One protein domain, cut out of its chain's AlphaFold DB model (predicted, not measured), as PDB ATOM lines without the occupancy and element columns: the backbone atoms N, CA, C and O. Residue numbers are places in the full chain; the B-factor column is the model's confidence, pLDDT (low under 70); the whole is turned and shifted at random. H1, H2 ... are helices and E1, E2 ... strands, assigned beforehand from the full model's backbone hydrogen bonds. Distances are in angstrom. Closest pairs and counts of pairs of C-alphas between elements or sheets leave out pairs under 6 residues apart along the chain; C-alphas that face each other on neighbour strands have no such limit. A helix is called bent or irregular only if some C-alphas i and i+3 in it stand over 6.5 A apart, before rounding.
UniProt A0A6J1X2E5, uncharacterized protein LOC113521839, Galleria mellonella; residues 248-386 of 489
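This is residues 248 to 386 of the 489 residues of the protein "uncharacterized protein LOC113521839" of Galleria mellonella (UniProt A0A6J1X2E5). A strongly twisted five-stranded sheet with helices over both faces makes the main body, and a small, loose head of three short helices, H1 to H3, is set well off from it, joined by the two links of residues 254 to 259 and 284 to 293. H4 lies over one face of the sheet and H7 over the opposite one, while H6 packs on H4 and lies beside the strands, and H5 only grazes the sheet with its residues 308 to 311. The 139 printed residues hold seven named helices and five named strands, in the order E1 H1 H2 H3 H4 E2 H5 H6 E3 E4 H7 E5. The mixed sheet runs E3 E2 E4 E1 E5, and the class is mixed, helices and strands. The whole is loose, with a radius of gyration of the C-alphas of 18.1 A and spans of 55 by 39 by 25 A.

E1, residues 248 to 253, begins at C-alpha 248 (-33.202, -4.679, -11.114) and is 17.0 A long. H1 is residues 260 to 266, H2 270 to 274, H3 277 to 283 and H4 294 to 299. H1 is only just irregular, with C-alphas 261 and 264 6.8 A apart. E2 is residues 303 to 306, H5 308 to 313, H6 326 to 333, 11.0 A long, and E3 334 to 336. E4, residues 350 to 355, is 16.6 A long, and H7, residues 356 to 366, 15.2 A. E5, residues 376 to 386, 22.8 A long, bends by 77 degrees at residue 383 and ends at C-alpha 386 (-27.763, -4.782, -5.650).

E1 is antiparallel to E5, with N 383 and O 248 2.8 A apart, and to E4, with N 251 and O 352 2.8 A apart. E2 is parallel to E4, N 305 to O 351 being 2.8 A, and to E3, N 335 to O 304 being 2.9 A. E2, H5 H6, E3 form a strand-helix-strand unit, two parallel neighbour strands with helices between, and E4, H7, E5 a split one, with E1 between its strands; both crossovers are right-handed. H7 runs along E1 at 11 degrees on the local plane, at a height over the sheet of 9.7 A. H4 touches H6 at a steep tilt of 60 degrees, the C-alphas of Gln 295 and Val 326 being closest at 6.3 A. H1 and H3 only just touch, with 3 pairs of C-alphas within 8 A, Tyr 263 and Met 281 closest at 7.2 A; H2 and H3 meet only through their link. Every O i to N i+4 pair is within hydrogen-bond range in H2 to H7; in H1 1 of 3 is, beside 3 of 4 O i to N i+3 pairs.

The C-alphas of Gly 276 and Thr 318 are the two farthest apart, 55.6 A. The printed part has no cut; the links H5 to H6 and E3 to E4 are long. Residues 267 to 272, of which 270 to 272 belong to H2, stand free. The mean pLDDT of the printed part is 81.5, and 28 residues are under 70, among them 271 to 284 and 338 to 346.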
ATOM      1  N   LEU A 248     -31.953  -4.039 -10.757       94.25
ATOM      2  CA  LEU A 248     -33.202  -4.679 -11.114       94.25
ATOM      3  C   LEU A 248     -34.094  -3.640 -11.789       94.25
ATOM      4  O   LEU A 248     -34.452  -2.651 -11.155       94.25
ATOM      5  N   CYS A 249     -34.439  -3.845 -13.055       94.94
ATOM      6  CA  CYS A 249     -35.165  -2.856 -13.850       94.94
ATOM      7  C   CYS A 249     -36.386  -3.492 -14.507       94.94
ATOM      8  O   CYS A 249     -36.431  -4.707 -14.737       94.94
ATOM      9  N   ALA A 250     -37.372  -2.651 -14.806       93.94
ATOM     10  CA  ALA A 250     -38.479  -3.044 -15.654       93.94
ATOM     11  C   ALA A 250     -38.052  -3.003 -17.126       93.94
ATOM     12  O   ALA A 250     -37.291  -2.132 -17.547       93.94
ATOM     13  N   LEU A 251     -38.570  -3.937 -17.912       92.88
ATOM     14  CA  LEU A 251     -38.502  -3.912 -19.365       92.88
ATOM     15  C   LEU A 251     -39.900  -4.049 -19.960       92.88
ATOM     16  O   LEU A 251     -40.791  -4.634 -19.339       92.88
ATOM     17  N   THR A 252     -40.070  -3.532 -21.166       92.69
ATOM     18  CA  THR A 252     -41.330  -3.585 -21.914       92.69
ATOM     19  C   THR A 252     -41.056  -3.585 -23.419       92.69
ATOM     20  O   THR A 252     -39.915  -3.399 -23.857       92.69
ATOM     21  N   MET A 253     -42.092  -3.837 -24.214       90.88
ATOM     22  CA  MET A 253     -42.029  -3.777 -25.673       90.88
ATOM     23  C   MET A 253     -41.746  -2.355 -26.144       90.88
ATOM     24  O   MET A 253     -42.313  -1.394 -25.621       90.88
ATOM     25  N   ILE A 254     -40.897  -2.214 -27.166       88.62
ATOM     26  CA  ILE A 254     -40.746  -0.923 -27.837       88.62
ATOM     27  C   ILE A 254     -42.099  -0.553 -28.452       88.62
ATOM     28  O   ILE A 254     -42.667  -1.367 -29.186       88.62
ATOM     29  N   PRO A 255     -42.619   0.662 -28.195       88.00
ATOM     30  CA  PRO A 255     -43.897   1.066 -28.743       88.00
ATOM     31  C   PRO A 255     -43.888   1.066 -30.269       88.00
ATOM     32  O   PRO A 255     -42.863   1.316 -30.925       88.00
ATOM     33  N   ASP A 256     -45.072   0.822 -30.827       85.56
ATOM     34  CA  ASP A 256     -45.276   0.869 -32.264       85.56
ATOM     35  C   ASP A 256     -44.940   2.259 -32.820       85.56
ATOM     36  O   ASP A 256     -44.951   3.291 -32.135       85.56
ATOM     37  N   ILE A 257     -44.645   2.275 -34.112       84.06
ATOM     38  CA  ILE A 257     -44.461   3.505 -34.867       84.06
ATOM     39  C   ILE A 257     -45.819   4.203 -34.963       84.06
ATOM     40  O   ILE A 257     -46.819   3.581 -35.327       84.06
ATOM     41  N   VAL A 258     -45.850   5.504 -34.671       82.88
ATOM     42  CA  VAL A 258     -47.052   6.308 -34.898       82.88
ATOM     43  C   VAL A 258     -47.298   6.325 -36.406       82.88
ATOM     44  O   VAL A 258     -46.405   6.734 -37.158       82.88
ATOM     45  N   PRO A 259     -48.465   5.883 -36.896       83.06
ATOM     46  CA  PRO A 259     -48.723   5.883 -38.326       83.06
ATOM     47  C   PRO A 259     -48.797   7.323 -38.846       83.06
ATOM     48  O   PRO A 259     -49.282   8.215 -38.149       83.06
ATOM     49  N   LEU A 260     -48.359   7.553 -40.092       78.50
ATOM     50  CA  LEU A 260     -48.280   8.888 -40.716       78.50
ATOM     51  C   LEU A 260     -49.537   9.732 -40.533       78.50
ATOM     52  O   LEU A 260     -49.467  10.916 -40.214       78.50
ATOM     53  N   TRP A 261     -50.692   9.101 -40.701       77.94
ATOM     54  CA  TRP A 261     -51.969   9.782 -40.603       77.94
ATOM     55  C   TRP A 261     -52.265  10.298 -39.185       77.94
ATOM     56  O   TRP A 261     -53.012  11.251 -39.044       77.94
ATOM     57  N   GLN A 262     -51.714   9.725 -38.112       79.50
ATOM     58  CA  GLN A 262     -51.985  10.224 -36.754       79.50
ATOM     59  C   GLN A 262     -51.225  11.505 -36.424       79.50
ATOM     60  O   GLN A 262     -51.634  12.252 -35.538       79.50
ATOM     61  N   TYR A 263     -50.128  11.780 -37.121       76.75
ATOM     62  CA  TYR A 263     -49.245  12.882 -36.762       76.75
ATOM     63  C   TYR A 263     -49.898  14.268 -36.788       76.75
ATOM     64  O   TYR A 263     -49.695  15.007 -35.824       76.75
ATOM     65  N   PRO A 264     -50.682  14.650 -37.820       71.50
ATOM     66  CA  PRO A 264     -51.347  15.951 -37.834       71.50
ATOM     67  C   PRO A 264     -52.310  16.153 -36.658       71.50
ATOM     68  O   PRO A 264     -52.537  17.285 -36.260       71.50
ATOM     69  N   ILE A 265     -52.858  15.065 -36.108       73.81
ATOM     70  CA  ILE A 265     -53.850  15.090 -35.024       73.81
ATOM     71  C   ILE A 265     -53.157  15.092 -33.654       73.81
ATOM     72  O   ILE A 265     -53.561  15.817 -32.753       73.81
ATOM     73  N   ASN A 266     -52.086  14.307 -33.504       69.38
ATOM     74  CA  ASN A 266     -51.376  14.145 -32.232       69.38
ATOM     75  C   ASN A 266     -50.381  15.283 -31.927       69.38
ATOM     76  O   ASN A 266     -49.804  15.321 -30.838       69.38
ATOM     77  N   MET A 267     -50.137  16.210 -32.862       65.81
ATOM     78  CA  MET A 267     -49.388  17.437 -32.578       65.81
ATOM     79  C   MET A 267     -50.308  18.475 -31.927       65.81
ATOM     80  O   MET A 267     -50.979  19.252 -32.596       65.81
ATOM     81  N   TYR A 268     -50.288  18.508 -30.594       59.50
ATOM     82  CA  TYR A 268     -51.140  19.351 -29.745       59.50
ATOM     83  C   TYR A 268     -50.987  20.872 -29.933       59.50
ATOM     84  O   TYR A 268     -51.783  21.633 -29.388       59.50
ATOM     85  N   ASN A 269     -49.992  21.348 -30.688       70.88
ATOM     86  CA  ASN A 269     -49.765  22.778 -30.874       70.88
ATOM     87  C   ASN A 269     -49.913  23.184 -32.344       70.88
ATOM     88  O   ASN A 269     -48.971  23.084 -33.134       70.88
ATOM     89  N   TYR A 270     -51.089  23.711 -32.696       71.00
ATOM     90  CA  TYR A 270     -51.401  24.221 -34.037       71.00
ATOM     91  C   TYR A 270     -50.379  25.257 -34.543       71.00
ATOM     92  O   TYR A 270     -50.141  25.358 -35.746       71.00
ATOM     93  N   LYS A 271     -49.714  25.992 -33.633       69.75
ATOM     94  CA  LYS A 271     -48.660  26.955 -33.988       69.75
ATOM     95  C   LYS A 271     -47.402  26.268 -34.529       69.75
ATOM     96  O   LYS A 271     -46.757  26.805 -35.421       69.75
ATOM     97  N   GLN A 272     -47.063  25.079 -34.025       64.19
ATOM     98  CA  GLN A 272     -45.918  24.292 -34.505       64.19
ATOM     99  C   GLN A 272     -46.233  23.571 -35.821       64.19
ATOM    100  O   GLN A 272     -45.350  23.431 -36.669       64.19
ATOM    101  N   TRP A 273     -47.497  23.182 -36.016       68.50
ATOM    102  CA  TRP A 273     -47.983  22.547 -37.243       68.50
ATOM    103  C   TRP A 273     -47.779  23.436 -38.485       68.50
ATOM    104  O   TRP A 273     -47.335  22.950 -39.523       68.50
ATOM    105  N   MET A 274     -47.995  24.751 -38.356       64.75
ATOM    106  CA  MET A 274     -47.850  25.715 -39.460       64.75
ATOM    107  C   MET A 274     -46.393  26.065 -39.821       64.75
ATOM    108  O   MET A 274     -46.133  26.515 -40.933       64.75
ATOM    109  N   ALA A 275     -45.425  25.869 -38.919       61.12
ATOM    110  CA  ALA A 275     -44.091  26.479 -39.021       61.12
ATOM    111  C   ALA A 275     -43.013  25.648 -39.762       61.12
ATOM    112  O   ALA A 275     -41.833  25.969 -39.669       61.12
ATOM    113  N   GLY A 276     -43.370  24.590 -40.503       55.28
ATOM    114  CA  GLY A 276     -42.406  23.835 -41.336       55.28
ATOM    115  C   GLY A 276     -42.136  22.382 -40.920       55.28
ATOM    116  O   GLY A 276     -41.243  21.738 -41.467       55.28
ATOM    117  N   HIS A 277     -42.936  21.814 -40.013       61.09
ATOM    118  CA  HIS A 277     -42.765  20.427 -39.558       61.09
ATOM    119  C   HIS A 277     -43.223  19.363 -40.565       61.09
ATOM    120  O   HIS A 277     -42.963  18.186 -40.340       61.09
ATOM    121  N   ILE A 278     -43.838  19.742 -41.692       61.75
ATOM    122  CA  ILE A 278     -44.272  18.793 -42.731       61.75
ATOM    123  C   ILE A 278     -43.090  17.913 -43.172       61.75
ATOM    124  O   ILE A 278     -43.202  16.690 -43.159       61.75
ATOM    125  N   ASN A 279     -41.923  18.503 -43.452       64.12
ATOM    126  CA  ASN A 279     -40.753  17.737 -43.886       64.12
ATOM    127  C   ASN A 279     -40.205  16.821 -42.773       64.12
ATOM    128  O   ASN A 279     -39.898  15.656 -43.017       64.12
ATOM    129  N   TYR A 280     -40.160  17.298 -41.524       65.56
ATOM    130  CA  TYR A 280     -39.742  16.497 -40.365       65.56
ATOM    131  C   TYR A 280     -40.663  15.287 -40.128       65.56
ATOM    132  O   TYR A 280     -40.189  14.184 -39.869       65.56
ATOM    133  N   MET A 281     -41.978  15.464 -40.297       62.72
ATOM    134  CA  MET A 281     -42.995  14.419 -40.095       62.72
ATOM    135  C   MET A 281     -42.902  13.301 -41.138       62.72
ATOM    136  O   MET A 281     -43.187  12.136 -40.847       62.72
ATOM    137  N   PHE A 282     -42.497  13.643 -42.363       66.00
ATOM    138  CA  PHE A 282     -42.291  12.656 -43.418       66.00
ATOM    139  C   PHE A 282     -40.913  11.990 -43.342       66.00
ATOM    140  O   PHE A 282     -40.809  10.810 -43.673       66.00
ATOM    141  N   THR A 283     -39.886  12.679 -42.837       67.81
ATOM    142  CA  THR A 283     -38.496  12.181 -42.824       67.81
ATOM    143  C   THR A 283     -38.091  11.439 -41.547       67.81
ATOM    144  O   THR A 283     -37.200  10.592 -41.607       67.81
ATOM    145  N   THR A 284     -38.745  11.687 -40.408       68.00
ATOM    146  CA  THR A 284     -38.383  11.067 -39.118       68.00
ATOM    147  C   THR A 284     -39.432  10.070 -38.627       68.00
ATOM    148  O   THR A 284     -40.637  10.285 -38.757       68.00
ATOM    149  N   LEU A 285     -38.972   8.941 -38.077       72.69
ATOM    150  CA  LEU A 285     -39.834   7.976 -37.396       72.69
ATOM    151  C   LEU A 285     -40.061   8.428 -35.956       72.69
ATOM    152  O   LEU A 285     -39.136   8.465 -35.150       72.69
ATOM    153  N   ARG A 286     -41.313   8.712 -35.614       76.75
ATOM    154  CA  ARG A 286     -41.785   8.863 -34.237       76.75
ATOM    155  C   ARG A 286     -42.539   7.608 -33.821       76.75
ATOM    156  O   ARG A 286     -43.412   7.110 -34.536       76.75
ATOM    157  N   ARG A 287     -42.204   7.117 -32.637       82.56
ATOM    158  CA  ARG A 287     -42.925   6.048 -31.940       82.56
ATOM    159  C   ARG A 287     -43.864   6.660 -30.907       82.56
ATOM    160  O   ARG A 287     -43.743   7.850 -30.604       82.56
ATOM    161  N   TYR A 288     -44.811   5.869 -30.407       85.75
ATOM    162  CA  TYR A 288     -45.570   6.275 -29.225       85.75
ATOM    163  C   TYR A 288     -44.624   6.522 -28.046       85.75
ATOM    164  O   TYR A 288     -43.496   6.016 -28.023       85.75
ATOM    165  N   ASP A 289     -45.084   7.328 -27.092       86.38
ATOM    166  CA  ASP A 289     -44.278   7.675 -25.931       86.38
ATOM    167  C   ASP A 289     -43.907   6.406 -25.155       86.38
ATOM    168  O   ASP A 289     -44.742   5.559 -24.840       86.38
ATOM    169  N   GLN A 290     -42.609   6.260 -24.907       90.00
ATOM    170  CA  GLN A 290     -42.055   5.174 -24.113       90.00
ATOM    171  C   GLN A 290     -42.249   5.482 -22.631       90.00
ATOM    172  O   GLN A 290     -42.030   6.619 -22.210       90.00
ATOM    173  N   PHE A 291     -42.553   4.459 -21.833       92.69
ATOM    174  CA  PHE A 291     -42.368   4.509 -20.384       92.69
ATOM    175  C   PHE A 291     -40.901   4.807 -20.082       92.69
ATOM    176  O   PHE A 291     -40.021   4.037 -20.475       92.69
ATOM    177  N   ARG A 292     -40.632   5.930 -19.422       91.62
ATOM    178  CA  ARG A 292     -39.284   6.353 -19.024       91.62
ATOM    179  C   ARG A 292     -39.030   6.058 -17.558       91.62
ATOM    180  O   ARG A 292     -37.892   5.756 -17.202       91.62
ATOM    181  N   THR A 293     -40.084   6.118 -16.751       94.88
ATOM    182  CA  THR A 293     -40.027   5.984 -15.300       94.88
ATOM    183  C   THR A 293     -40.851   4.794 -14.814       94.88
ATOM    184  O   THR A 293     -41.731   4.285 -15.514       94.88
ATOM    185  N   LEU A 294     -40.590   4.353 -13.582       93.38
ATOM    186  CA  LEU A 294     -41.450   3.372 -12.909       93.38
ATOM    187  C   LEU A 294     -42.840   3.949 -12.592       93.38
ATOM    188  O   LEU A 294     -43.804   3.190 -12.505       93.38
ATOM    189  N   GLN A 295     -42.958   5.275 -12.469       94.44
ATOM    190  CA  GLN A 295     -44.244   5.949 -12.287       94.44
ATOM    191  C   GLN A 295     -45.147   5.741 -13.507       94.44
ATOM    192  O   GLN A 295     -46.315   5.396 -13.347       94.44
ATOM    193  N   ASP A 296     -44.594   5.823 -14.719       94.12
ATOM    194  CA  ASP A 296     -45.384   5.635 -15.940       94.12
ATOM    195  C   ASP A 296     -45.979   4.207 -16.023       94.12
ATOM    196  O   ASP A 296     -47.080   3.999 -16.539       94.12
ATOM    197  N   ILE A 297     -45.282   3.206 -15.468       92.81
ATOM    198  CA  ILE A 297     -45.792   1.828 -15.334       92.81
ATOM    199  C   ILE A 297     -46.956   1.771 -14.339       92.81
ATOM    200  O   ILE A 297     -47.957   1.092 -14.582       92.81
ATOM    201  N   CYS A 298     -46.835   2.469 -13.207       91.81
ATOM    202  CA  CYS A 298     -47.902   2.551 -12.212       91.81
ATOM    203  C   CYS A 298     -49.171   3.182 -12.788       91.81
ATOM    204  O   CYS A 298     -50.266   2.645 -12.576       91.81
ATOM    205  N   ASP A 299     -49.012   4.271 -13.537       93.69
ATOM    206  CA  ASP A 299     -50.114   5.065 -14.082       93.69
ATOM    207  C   ASP A 299     -50.811   4.361 -15.255       93.69
ATOM    208  O   ASP A 299     -52.028   4.451 -15.405       93.69
ATOM    209  N   SER A 300     -50.066   3.589 -16.053       90.62
ATOM    210  CA  SER A 300     -50.597   2.868 -17.222       90.62
ATOM    211  C   SER A 300     -51.376   1.588 -16.899       90.62
ATOM    212  O   SER A 300     -51.954   0.983 -17.801       90.62
ATOM    213  N   ASN A 301     -51.421   1.172 -15.628       87.69
ATOM    214  CA  ASN A 301     -52.135  -0.023 -15.159       87.69
ATOM    215  C   ASN A 301     -51.768  -1.321 -15.918       87.69
ATOM    216  O   ASN A 301     -52.590  -2.231 -16.048       87.69
ATOM    217  N   ILE A 302     -50.535  -1.419 -16.421       90.81
ATOM    218  CA  ILE A 302     -50.042  -2.621 -17.104       90.81
ATOM    219  C   ILE A 302     -49.701  -3.731 -16.104       90.81
ATOM    220  O   ILE A 302     -49.329  -3.478 -14.954       90.81
ATOM    221  N   ALA A 303     -49.814  -4.987 -16.539       90.94
ATOM    222  CA  ALA A 303     -49.443  -6.125 -15.705       90.94
ATOM    223  C   ALA A 303     -47.915  -6.229 -15.603       90.94
ATOM    224  O   ALA A 303     -47.220  -6.227 -16.619       90.94
ATOM    225  N   VAL A 304     -47.391  -6.345 -14.380       92.75
ATOM    226  CA  VAL A 304     -45.953  -6.484 -14.140       92.75
ATOM    227  C   VAL A 304     -45.653  -7.909 -13.702       92.75
ATOM    228  O   VAL A 304     -46.253  -8.409 -12.752       92.75
ATOM    229  N   TYR A 305     -44.716  -8.565 -14.375       92.38
ATOM    230  CA  TYR A 305     -44.363  -9.951 -14.098       92.38
ATOM    231  C   TYR A 305     -42.920 -10.111 -13.624       92.38
ATOM    232  O   TYR A 305     -42.029  -9.333 -13.972       92.38
ATOM    233  N   THR A 306     -42.666 -11.154 -12.837       91.44
ATOM    234  CA  THR A 306     -41.321 -11.469 -12.349       91.44
ATOM    235  C   THR A 306     -41.107 -12.967 -12.115       91.44
ATOM    236  O   THR A 306     -42.031 -13.780 -12.187       91.44
ATOM    237  N   SER A 307     -39.856 -13.343 -11.847       88.19
ATOM    238  CA  SER A 307     -39.484 -14.711 -11.473       88.19
ATOM    239  C   SER A 307     -39.603 -14.936  -9.957       88.19
ATOM    240  O   SER A 307     -39.403 -13.989  -9.190       88.19
ATOM    241  N   PRO A 308     -39.815 -16.183  -9.489       87.00
ATOM    242  CA  PRO A 308     -39.912 -16.490  -8.057       87.00
ATOM    243  C   PRO A 308     -38.708 -16.015  -7.229       87.00
ATOM    244  O   PRO A 308     -38.871 -15.503  -6.126       87.00
ATOM    245  N   GLY A 309     -37.491 -16.134  -7.772       86.00
ATOM    246  CA  GLY A 309     -36.277 -15.697  -7.075       86.00
ATOM    247  C   GLY A 309     -36.190 -14.179  -6.904       86.00
ATOM    248  O   GLY A 309     -35.720 -13.707  -5.873       86.00
ATOM    249  N   ILE A 310     -36.670 -13.413  -7.888       89.50
ATOM    250  CA  ILE A 310     -36.730 -11.950  -7.790       89.50
ATOM    251  C   ILE A 310     -37.868 -11.511  -6.866       89.50
ATOM    252  O   ILE A 310     -37.674 -10.586  -6.086       89.50
ATOM    253  N   LEU A 311     -39.019 -12.190  -6.892       89.06
ATOM    254  CA  LEU A 311     -40.111 -11.903  -5.961       89.06
ATOM    255  C   LEU A 311     -39.651 -12.046  -4.501       89.06
ATOM    256  O   LEU A 311     -39.889 -11.157  -3.685       89.06
ATOM    257  N   MET A 312     -38.917 -13.125  -4.207       86.38
ATOM    258  CA  MET A 312     -38.319 -13.356  -2.892       86.38
ATOM    259  C   MET A 312     -37.274 -12.286  -2.539       86.38
ATOM    260  O   MET A 312     -37.266 -11.782  -1.422       86.38
ATOM    261  N   LEU A 313     -36.413 -11.906  -3.489       88.06
ATOM    262  CA  LEU A 313     -35.409 -10.851  -3.294       88.06
ATOM    263  C   LEU A 313     -36.038  -9.499  -2.938       88.06
ATOM    264  O   LEU A 313     -35.498  -8.763  -2.115       88.06
ATOM    265  N   LEU A 314     -37.158  -9.166  -3.581       88.19
ATOM    266  CA  LEU A 314     -37.904  -7.935  -3.329       88.19
ATOM    267  C   LEU A 314     -38.703  -7.984  -2.025       88.19
ATOM    268  O   LEU A 314     -39.251  -6.961  -1.625       88.19
ATOM    269  N   ASN A 315     -38.746  -9.148  -1.369       83.69
ATOM    270  CA  ASN A 315     -39.485  -9.390  -0.140       83.69
ATOM    271  C   ASN A 315     -40.950  -8.933  -0.246       83.69
ATOM    272  O   ASN A 315     -41.498  -8.310   0.662       83.69
ATOM    273  N   ALA A 316     -41.568  -9.216  -1.399       74.06
ATOM    274  CA  ALA A 316     -42.894  -8.705  -1.740       74.06
ATOM    275  C   ALA A 316     -43.988  -9.142  -0.746       74.06
ATOM    276  O   ALA A 316     -44.994  -8.456  -0.603       74.06
ATOM    277  N   GLU A 317     -43.777 -10.257  -0.040       69.12
ATOM    278  CA  GLU A 317     -44.727 -10.823   0.922       69.12
ATOM    279  C   GLU A 317     -44.812 -10.036   2.238       69.12
ATOM    280  O   GLU A 317     -45.837 -10.097   2.911       69.12
ATOM    281  N   THR A 318     -43.774  -9.280   2.613       72.38
ATOM    282  CA  THR A 318     -43.747  -8.537   3.889       72.38
ATOM    283  C   THR A 318     -43.952  -7.035   3.712       72.38
ATOM    284  O   THR A 318     -43.648  -6.262   4.622       72.38
ATOM    285  N   VAL A 319     -44.363  -6.586   2.526       75.69
ATOM    286  CA  VAL A 319     -44.542  -5.157   2.247       75.69
ATOM    287  C   VAL A 319     -45.788  -4.678   2.979       75.69
ATOM    288  O   VAL A 319     -46.894  -5.137   2.697       75.69
ATOM    289  N   ASP A 320     -45.604  -3.755   3.921       72.06
ATOM    290  CA  ASP A 320     -46.708  -3.176   4.679       72.06
ATOM    291  C   ASP A 320     -47.640  -2.378   3.752       72.06
ATOM    292  O   ASP A 320     -47.211  -1.551   2.939       72.06
ATOM    293  N   ASN A 321     -48.942  -2.617   3.897       71.81
ATOM    294  CA  ASN A 321     -49.984  -1.971   3.109       71.81
ATOM    295  C   ASN A 321     -50.105  -0.467   3.386       71.81
ATOM    296  O   ASN A 321     -50.740   0.222   2.588       71.81
ATOM    297  N   SER A 322     -49.504   0.026   4.471       67.50
ATOM    298  CA  SER A 322     -49.589   1.417   4.930       67.50
ATOM    299  C   SER A 322     -48.813   2.429   4.075       67.50
ATOM    300  O   SER A 322     -49.117   3.622   4.117       67.50
ATOM    301  N   THR A 323     -47.836   1.985   3.277       71.38
ATOM    302  CA  THR A 323     -47.014   2.880   2.446       71.38
ATOM    303  C   THR A 323     -47.555   2.957   1.015       71.38
ATOM    304  O   THR A 323     -47.767   1.937   0.362       71.38
ATOM    305  N   ASN A 324     -47.800   4.180   0.532       74.56
ATOM    306  CA  ASN A 324     -48.252   4.478  -0.836       74.56
ATOM    307  C   ASN A 324     -47.073   4.909  -1.720       74.56
ATOM    308  O   ASN A 324     -47.114   5.949  -2.372       74.56
ATOM    309  N   ASP A 325     -45.995   4.129  -1.715       88.88
ATOM    310  CA  ASP A 325     -44.872   4.379  -2.618       88.88
ATOM    311  C   ASP A 325     -45.084   3.668  -3.966       88.88
ATOM    312  O   ASP A 325     -45.703   2.596  -4.037       88.88
ATOM    313  N   VAL A 326     -44.540   4.242  -5.039       87.81
ATOM    314  CA  VAL A 326     -44.565   3.708  -6.413       87.81
ATOM    315  C   VAL A 326     -44.119   2.249  -6.416       87.81
ATOM    316  O   VAL A 326     -44.779   1.379  -6.983       87.81
ATOM    317  N   PHE A 327     -43.045   1.963  -5.681       86.44
ATOM    318  CA  PHE A 327     -42.490   0.628  -5.527       86.44
ATOM    319  C   PHE A 327     -43.509  -0.362  -4.950       86.44
ATOM    320  O   PHE A 327     -43.749  -1.417  -5.532       86.44
ATOM    321  N   THR A 328     -44.168  -0.005  -3.845       87.69
ATOM    322  CA  THR A 328     -45.170  -0.866  -3.192       87.69
ATOM    323  C   THR A 328     -46.396  -1.103  -4.067       87.69
ATOM    324  O   THR A 328     -46.949  -2.203  -4.069       87.69
ATOM    325  N   THR A 329     -46.781  -0.112  -4.875       89.88
ATOM    326  CA  THR A 329     -47.876  -0.238  -5.844       89.88
ATOM    327  C   THR A 329     -47.534  -1.258  -6.925       89.88
ATOM    328  O   THR A 329     -48.362  -2.112  -7.246       89.88
ATOM    329  N   ILE A 330     -46.300  -1.231  -7.439       90.69
ATOM    330  CA  ILE A 330     -45.827  -2.235  -8.398       90.69
ATOM    331  C   ILE A 330     -45.756  -3.609  -7.738       90.69
ATOM    332  O   ILE A 330     -46.257  -4.573  -8.312       90.69
ATOM    333  N   LEU A 331     -45.189  -3.710  -6.531       90.12
ATOM    334  CA  LEU A 331     -45.063  -4.981  -5.816       90.12
ATOM    335  C   LEU A 331     -46.418  -5.659  -5.588       90.12
ATOM    336  O   LEU A 331     -46.535  -6.860  -5.816       90.12
ATOM    337  N   LYS A 332     -47.457  -4.892  -5.233       88.12
ATOM    338  CA  LYS A 332     -48.836  -5.390  -5.079       88.12
ATOM    339  C   LYS A 332     -49.429  -5.932  -6.386       88.12
ATOM    340  O   LYS A 332     -50.317  -6.778  -6.353       88.12
ATOM    341  N   ARG A 333     -48.958  -5.447  -7.541       88.88
ATOM    342  CA  ARG A 333     -49.410  -5.865  -8.880       88.88
ATOM    343  C   ARG A 333     -48.532  -6.952  -9.503       88.88
ATOM    344  O   ARG A 333     -48.847  -7.401 -10.608       88.88
ATOM    345  N   LEU A 334     -47.452  -7.369  -8.834       91.00
ATOM    346  CA  LEU A 334     -46.543  -8.366  -9.383       91.00
ATOM    347  C   LEU A 334     -47.221  -9.720  -9.530       91.00
ATOM    348  O   LEU A 334     -47.763 -10.284  -8.584       91.00
ATOM    349  N   LYS A 335     -47.110 -10.274 -10.732       90.50
ATOM    350  CA  LYS A 335     -47.538 -11.632 -11.047       90.50
ATOM    351  C   LYS A 335     -46.321 -12.518 -11.283       90.50
ATOM    352  O   LYS A 335     -45.317 -12.102 -11.863       90.50
ATOM    353  N   LEU A 336     -46.406 -13.764 -10.828       88.31
ATOM    354  CA  LEU A 336     -45.398 -14.769 -11.143       88.31
ATOM    355  C   LEU A 336     -45.607 -15.285 -12.563       88.31
ATOM    356  O   LEU A 336     -46.737 -15.539 -12.981       88.31
ATOM    357  N   PHE A 337     -44.510 -15.482 -13.287       80.25
ATOM    358  CA  PHE A 337     -44.561 -16.220 -14.544       80.25
ATOM    359  C   PHE A 337     -44.917 -17.689 -14.313       80.25
ATOM    360  O   PHE A 337     -44.390 -18.336 -13.404       80.25
ATOM    361  N   SER A 338     -45.771 -18.224 -15.186       68.50
ATOM    362  CA  SER A 338     -45.988 -19.665 -15.283       68.50
ATOM    363  C   SER A 338     -44.704 -20.334 -15.770       68.50
ATOM    364  O   SER A 338     -44.082 -19.877 -16.727       68.50
ATOM    365  N   ALA A 339     -44.300 -21.432 -15.131       58.25
ATOM    366  CA  ALA A 339     -43.044 -22.130 -15.421       58.25
ATOM    367  C   ALA A 339     -42.939 -22.688 -16.861       58.25
ATOM    368  O   ALA A 339     -41.848 -23.082 -17.266       58.25
ATOM    369  N   ASN A 340     -44.045 -22.712 -17.615       52.09
ATOM    370  CA  ASN A 340     -44.127 -23.288 -18.962       52.09
ATOM    371  C   ASN A 340     -44.186 -22.258 -20.104       52.09
ATOM    372  O   ASN A 340     -44.075 -22.656 -21.259       52.09
ATOM    373  N   SER A 341     -44.375 -20.963 -19.828       53.62
ATOM    374  CA  SER A 341     -44.341 -19.935 -20.878       53.62
ATOM    375  C   SER A 341     -42.895 -19.515 -21.122       53.62
ATOM    376  O   SER A 341     -42.214 -19.107 -20.177       53.62
ATOM    377  N   SER A 342     -42.417 -19.607 -22.367       52.09
ATOM    378  CA  SER A 342     -41.145 -18.996 -22.759       52.09
ATOM    379  C   SER A 342     -41.127 -17.530 -22.325       52.09
ATOM    380  O   SER A 342     -42.149 -16.855 -22.371       52.09
ATOM    381  N   TYR A 343     -39.968 -17.043 -21.877       57.72
ATOM    382  CA  TYR A 343     -39.740 -15.695 -21.332       57.72
ATOM    383  C   TYR A 343     -39.926 -14.552 -22.352       57.72
ATOM    384  O   TYR A 343     -39.356 -13.474 -22.201       57.72
ATOM    385  N   THR A 344     -40.676 -14.785 -23.423       61.19
ATOM    386  CA  THR A 344     -40.892 -13.851 -24.512       61.19
ATOM    387  C   THR A 344     -41.950 -12.842 -24.085       61.19
ATOM    388  O   THR A 344     -43.075 -13.193 -23.726       61.19
ATOM    389  N   VAL A 345     -41.573 -11.558 -24.073       62.81
ATOM    390  CA  VAL A 345     -42.536 -10.482 -23.851       62.81
ATOM    391  C   VAL A 345     -43.408 -10.375 -25.103       62.81
ATOM    392  O   VAL A 345     -43.109  -9.579 -25.982       62.81
ATOM    393  N   GLU A 346     -44.410 -11.238 -25.267       67.31
ATOM    394  CA  GLU A 346     -45.221 -11.266 -26.498       67.31
ATOM    395  C   GLU A 346     -46.398 -10.288 -26.449       67.31
ATOM    396  O   GLU A 346     -46.821  -9.765 -27.481       67.31
ATOM    397  N   GLU A 347     -46.898  -9.970 -25.255       75.50
ATOM    398  CA  GLU A 347     -48.015  -9.044 -25.085       75.50
ATOM    399  C   GLU A 347     -47.541  -7.587 -24.962       75.50
ATOM    400  O   GLU A 347     -46.641  -7.258 -24.192       75.50
ATOM    401  N   LYS A 348     -48.197  -6.679 -25.698       74.00
ATOM    402  CA  LYS A 348     -47.875  -5.237 -25.712       74.00
ATOM    403  C   LYS A 348     -48.194  -4.508 -24.397       74.00
ATOM    404  O   LYS A 348     -47.696  -3.410 -24.186       74.00
ATOM    405  N   ASN A 349     -48.985  -5.118 -23.511       84.38
ATOM    406  CA  ASN A 349     -49.491  -4.502 -22.277       84.38
ATOM    407  C   ASN A 349     -48.918  -5.147 -21.010       84.38
ATOM    408  O   ASN A 349     -49.617  -5.304 -20.004       84.38
ATOM    409  N   MET A 350     -47.646  -5.535 -21.049       90.31
ATOM    410  CA  MET A 350     -46.976  -6.064 -19.871       90.31
ATOM    411  C   MET A 350     -45.550  -5.557 -19.726       90.31
ATOM    412  O   MET A 350     -44.843  -5.326 -20.706       90.31
ATOM    413  N   ALA A 351     -45.129  -5.431 -18.473       92.50
ATOM    414  CA  ALA A 351     -43.750  -5.178 -18.103       92.50
ATOM    415  C   ALA A 351     -43.183  -6.391 -17.366       92.50
ATOM    416  O   ALA A 351     -43.895  -7.111 -16.665       92.50
ATOM    417  N   MET A 352     -41.880  -6.612 -17.489       92.38
ATOM    418  CA  MET A 352     -41.176  -7.643 -16.731       92.38
ATOM    419  C   MET A 352     -40.085  -7.016 -15.877       92.38
ATOM    420  O   MET A 352     -39.388  -6.116 -16.333       92.38
ATOM    421  N   ILE A 353     -39.888  -7.521 -14.662       92.81
ATOM    422  CA  ILE A 353     -38.778  -7.118 -13.796       92.81
ATOM    423  C   ILE A 353     -37.679  -8.173 -13.864       92.81
ATOM    424  O   ILE A 353     -37.873  -9.309 -13.419       92.81
ATOM    425  N   ARG A 354     -36.497  -7.807 -14.372       91.31
ATOM    426  CA  ARG A 354     -35.308  -8.676 -14.318       91.31
ATOM    427  C   ARG A 354     -34.027  -7.848 -14.153       91.31
ATOM    428  O   ARG A 354     -34.055  -6.640 -13.926       91.31
ATOM    429  N   ARG A 355     -32.887  -8.537 -14.197       92.38
ATOM    430  CA  ARG A 355     -31.547  -7.958 -14.058       92.38
ATOM    431  C   ARG A 355     -31.169  -7.161 -15.300       92.38
ATOM    432  O   ARG A 355     -31.221  -7.713 -16.396       92.38
ATOM    433  N   ARG A 356     -30.759  -5.900 -15.143       91.94
ATOM    434  CA  ARG A 356     -30.457  -4.992 -16.259       91.94
ATOM    435  C   ARG A 356     -29.433  -5.576 -17.213       91.94
ATOM    436  O   ARG A 356     -29.659  -5.563 -18.421       91.94
ATOM    437  N   ILE A 357     -28.330  -6.082 -16.667       87.50
ATOM    438  CA  ILE A 357     -27.242  -6.674 -17.447       87.50
ATOM    439  C   ILE A 357     -27.759  -7.839 -18.295       87.50
ATOM    440  O   ILE A 357     -27.572  -7.835 -19.509       87.50
ATOM    441  N   ASP A 358     -28.472  -8.786 -17.680       84.56
ATOM    442  CA  ASP A 358     -29.006  -9.958 -18.382       84.56
ATOM    443  C   ASP A 358     -29.942  -9.546 -19.512       84.56
ATOM    444  O   ASP A 358     -29.762  -9.976 -20.647       84.56
ATOM    445  N   ILE A 359     -30.911  -8.680 -19.199       86.50
ATOM    446  CA  ILE A 359     -31.931  -8.247 -20.152       86.50
ATOM    447  C   ILE A 359     -31.283  -7.535 -21.325       86.50
ATOM    448  O   ILE A 359     -31.596  -7.837 -22.466       86.50
ATOM    449  N   THR A 360     -30.382  -6.591 -21.058       87.19
ATOM    450  CA  THR A 360     -29.776  -5.781 -22.120       87.19
ATOM    451  C   THR A 360     -29.093  -6.675 -23.151       87.19
ATOM    452  O   THR A 360     -29.191  -6.435 -24.347       87.19
ATOM    453  N   LEU A 361     -28.445  -7.747 -22.704       83.12
ATOM    454  CA  LEU A 361     -27.701  -8.655 -23.573       83.12
ATOM    455  C   LEU A 361     -28.632  -9.680 -24.231       83.12
ATOM    456  O   LEU A 361     -28.470  -9.984 -25.407       83.12
ATOM    457  N   GLU A 362     -29.628 -10.179 -23.499       83.31
ATOM    458  CA  GLU A 362     -30.677 -11.058 -24.026       83.31
ATOM    459  C   GLU A 362     -31.475 -10.364 -25.137       83.31
ATOM    460  O   GLU A 362     -31.737 -10.978 -26.169       83.31
ATOM    461  N   ILE A 363     -31.784  -9.071 -24.981       85.56
ATOM    462  CA  ILE A 363     -32.468  -8.268 -25.998       85.56
ATOM    463  C   ILE A 363     -31.668  -8.248 -27.297       85.56
ATOM    464  O   ILE A 363     -32.216  -8.525 -28.357       85.56
ATOM    465  N   LEU A 364     -30.369  -7.970 -27.209       83.25
ATOM    466  CA  LEU A 364     -29.498  -7.853 -28.377       83.25
ATOM    467  C   LEU A 364     -29.313  -9.173 -29.134       83.25
ATOM    468  O   LEU A 364     -29.069  -9.155 -30.338       83.25
ATOM    469  N   VAL A 365     -29.413 -10.309 -28.443       81.69
ATOM    470  CA  VAL A 365     -29.175 -11.629 -29.045       81.69
ATOM    471  C   VAL A 365     -30.463 -12.289 -29.524       81.69
ATOM    472  O   VAL A 365     -30.480 -12.852 -30.614       81.69
ATOM    473  N   ASN A 366     -31.526 -12.234 -28.721       83.81
ATOM    474  CA  ASN A 366     -32.744 -13.017 -28.948       83.81
ATOM    475  C   ASN A 366     -33.956 -12.169 -29.344       83.81
ATOM    476  O   ASN A 366     -34.897 -12.702 -29.925       83.81
ATOM    477  N   HIS A 367     -33.961 -10.878 -29.014       84.69
ATOM    478  CA  HIS A 367     -35.105  -9.993 -29.238       84.69
ATOM    479  C   HIS A 367     -34.732  -8.852 -30.169       84.69
ATOM    480  O   HIS A 367     -34.992  -7.684 -29.876       84.69
ATOM    481  N   THR A 368     -34.108  -9.209 -31.288       83.06
ATOM    482  CA  THR A 368     -33.860  -8.292 -32.390       83.06
ATOM    483  C   THR A 368     -34.734  -8.629 -33.591       83.06
ATOM    484  O   THR A 368     -35.079  -9.787 -33.833       83.06
ATOM    485  N   ASP A 369     -35.148  -7.604 -34.330       81.12
ATOM    486  CA  ASP A 369     -35.832  -7.777 -35.603       81.12
ATOM    487  C   ASP A 369     -34.857  -8.224 -36.711       81.12
ATOM    488  O   ASP A 369     -33.658  -8.414 -36.494       81.12
ATOM    489  N   LYS A 370     -35.374  -8.406 -37.933       79.38
ATOM    490  CA  LYS A 370     -34.563  -8.803 -39.100       79.38
ATOM    491  C   LYS A 370     -33.439  -7.812 -39.418       79.38
ATOM    492  O   LYS A 370     -32.469  -8.200 -40.063       79.38
ATOM    493  N   ASP A 371     -33.581  -6.571 -38.965       76.31
ATOM    494  CA  ASP A 371     -32.629  -5.485 -39.162       76.31
ATOM    495  C   ASP A 371     -31.676  -5.335 -37.957       76.31
ATOM    496  O   ASP A 371     -30.874  -4.402 -37.915       76.31
ATOM    497  N   GLY A 372     -31.740  -6.249 -36.977       76.44
ATOM    498  CA  GLY A 372     -30.895  -6.252 -35.782       76.44
ATOM    499  C   GLY A 372     -31.333  -5.266 -34.695       76.44
ATOM    500  O   GLY A 372     -30.558  -4.987 -33.780       76.44
ATOM    501  N   ARG A 373     -32.548  -4.715 -34.772       80.56
ATOM    502  CA  ARG A 373     -33.046  -3.698 -33.834       80.56
ATOM    503  C   ARG A 373     -33.761  -4.347 -32.663       80.56
ATOM    504  O   ARG A 373     -34.533  -5.276 -32.882       80.56
ATOM    505  N   PRO A 374     -33.573  -3.851 -31.437       86.50
ATOM    506  CA  PRO A 374     -34.227  -4.425 -30.272       86.50
ATOM    507  C   PRO A 374     -35.755  -4.295 -30.384       86.50
ATOM    508  O   PRO A 374     -36.259  -3.252 -30.782       86.50
ATOM    509  N   SER A 375     -36.510  -5.331 -30.017       87.00
ATOM    510  CA  SER A 375     -37.978  -5.277 -29.907       87.00
ATOM    511  C   SER A 375     -38.447  -4.902 -28.499       87.00
ATOM    512  O   SER A 375     -39.606  -4.547 -28.293       87.00
ATOM    513  N   LEU A 376     -37.538  -4.967 -27.527       90.44
ATOM    514  CA  LEU A 376     -37.757  -4.637 -26.125       90.44
ATOM    515  C   LEU A 376     -36.824  -3.502 -25.720       90.44
ATOM    516  O   LEU A 376     -35.740  -3.350 -26.281       90.44
ATOM    517  N   TYR A 377     -37.205  -2.746 -24.703       90.19
ATOM    518  CA  TYR A 377     -36.306  -1.785 -24.086       90.19
ATOM    519  C   TYR A 377     -36.400  -1.836 -22.565       90.19
ATOM    520  O   TYR A 377     -37.404  -2.256 -21.982       90.19
ATOM    521  N   VAL A 378     -35.306  -1.428 -21.928       92.75
ATOM    522  CA  VAL A 378     -35.201  -1.324 -20.476       92.75
ATOM    523  C   VAL A 378     -35.614   0.085 -20.074       92.75
ATOM    524  O   VAL A 378     -35.123   1.060 -20.641       92.75
ATOM    525  N   ILE A 379     -36.512   0.186 -19.101       93.62
ATOM    526  CA  ILE A 379     -36.950   1.465 -18.541       93.62
ATOM    527  C   ILE A 379     -35.777   2.077 -17.769       93.62
ATOM    528  O   ILE A 379     -35.039   1.366 -17.084       93.62
ATOM    529  N   ASN A 380     -35.570   3.387 -17.924       91.12
ATOM    530  CA  ASN A 380     -34.386   4.064 -17.388       91.12
ATOM    531  C   ASN A 380     -34.337   4.002 -15.858       91.12
ATOM    532  O   ASN A 380     -33.262   3.804 -15.287       91.12
ATOM    533  N   ASP A 381     -35.503   4.124 -15.221       93.12
ATOM    534  CA  ASP A 381     -35.640   3.974 -13.780       93.12
ATOM    535  C   ASP A 381     -35.672   2.498 -13.379       93.12
ATOM    536  O   ASP A 381     -36.515   1.704 -13.806       93.12
ATOM    537  N   CYS A 382     -34.741   2.143 -12.500       93.50
ATOM    538  CA  CYS A 382     -34.609   0.810 -11.940       93.50
ATOM    539  C   CYS A 382     -35.082   0.796 -10.487       93.50
ATOM    540  O   CYS A 382     -34.955   1.778  -9.764       93.50
ATOM    541  N   PHE A 383     -35.579  -0.355 -10.043       90.94
ATOM    542  CA  PHE A 383     -36.111  -0.553  -8.700       90.94
ATOM    543  C   PHE A 383     -35.035  -0.368  -7.634       90.94
ATOM    544  O   PHE A 383     -35.219   0.354  -6.659       90.94
ATOM    545  N   ARG A 384     -33.913  -1.076  -7.794       90.62
ATOM    546  CA  ARG A 384     -32.819  -1.057  -6.824       90.62
ATOM    547  C   ARG A 384     -31.524  -1.564  -7.441       90.62
ATOM    548  O   ARG A 384     -31.540  -2.449  -8.300       90.62
ATOM    549  N   ASN A 385     -30.414  -1.034  -6.938       93.62
ATOM    550  CA  ASN A 385     -29.076  -1.554  -7.189       93.62
ATOM    551  C   ASN A 385     -28.713  -2.567  -6.106       93.62
ATOM    552  O   ASN A 385     -28.882  -2.308  -4.914       93.62
ATOM    553  N   PHE A 386     -28.191  -3.708  -6.526       94.25
ATOM    554  CA  PHE A 386     -27.763  -4.782  -5.650       94.25
ATOM    555  C   PHE A 386     -26.314  -5.139  -5.947       94.25
ATOM    556  O   PHE A 386     -25.854  -5.090  -7.090       94.25
TER     557      PHE A 386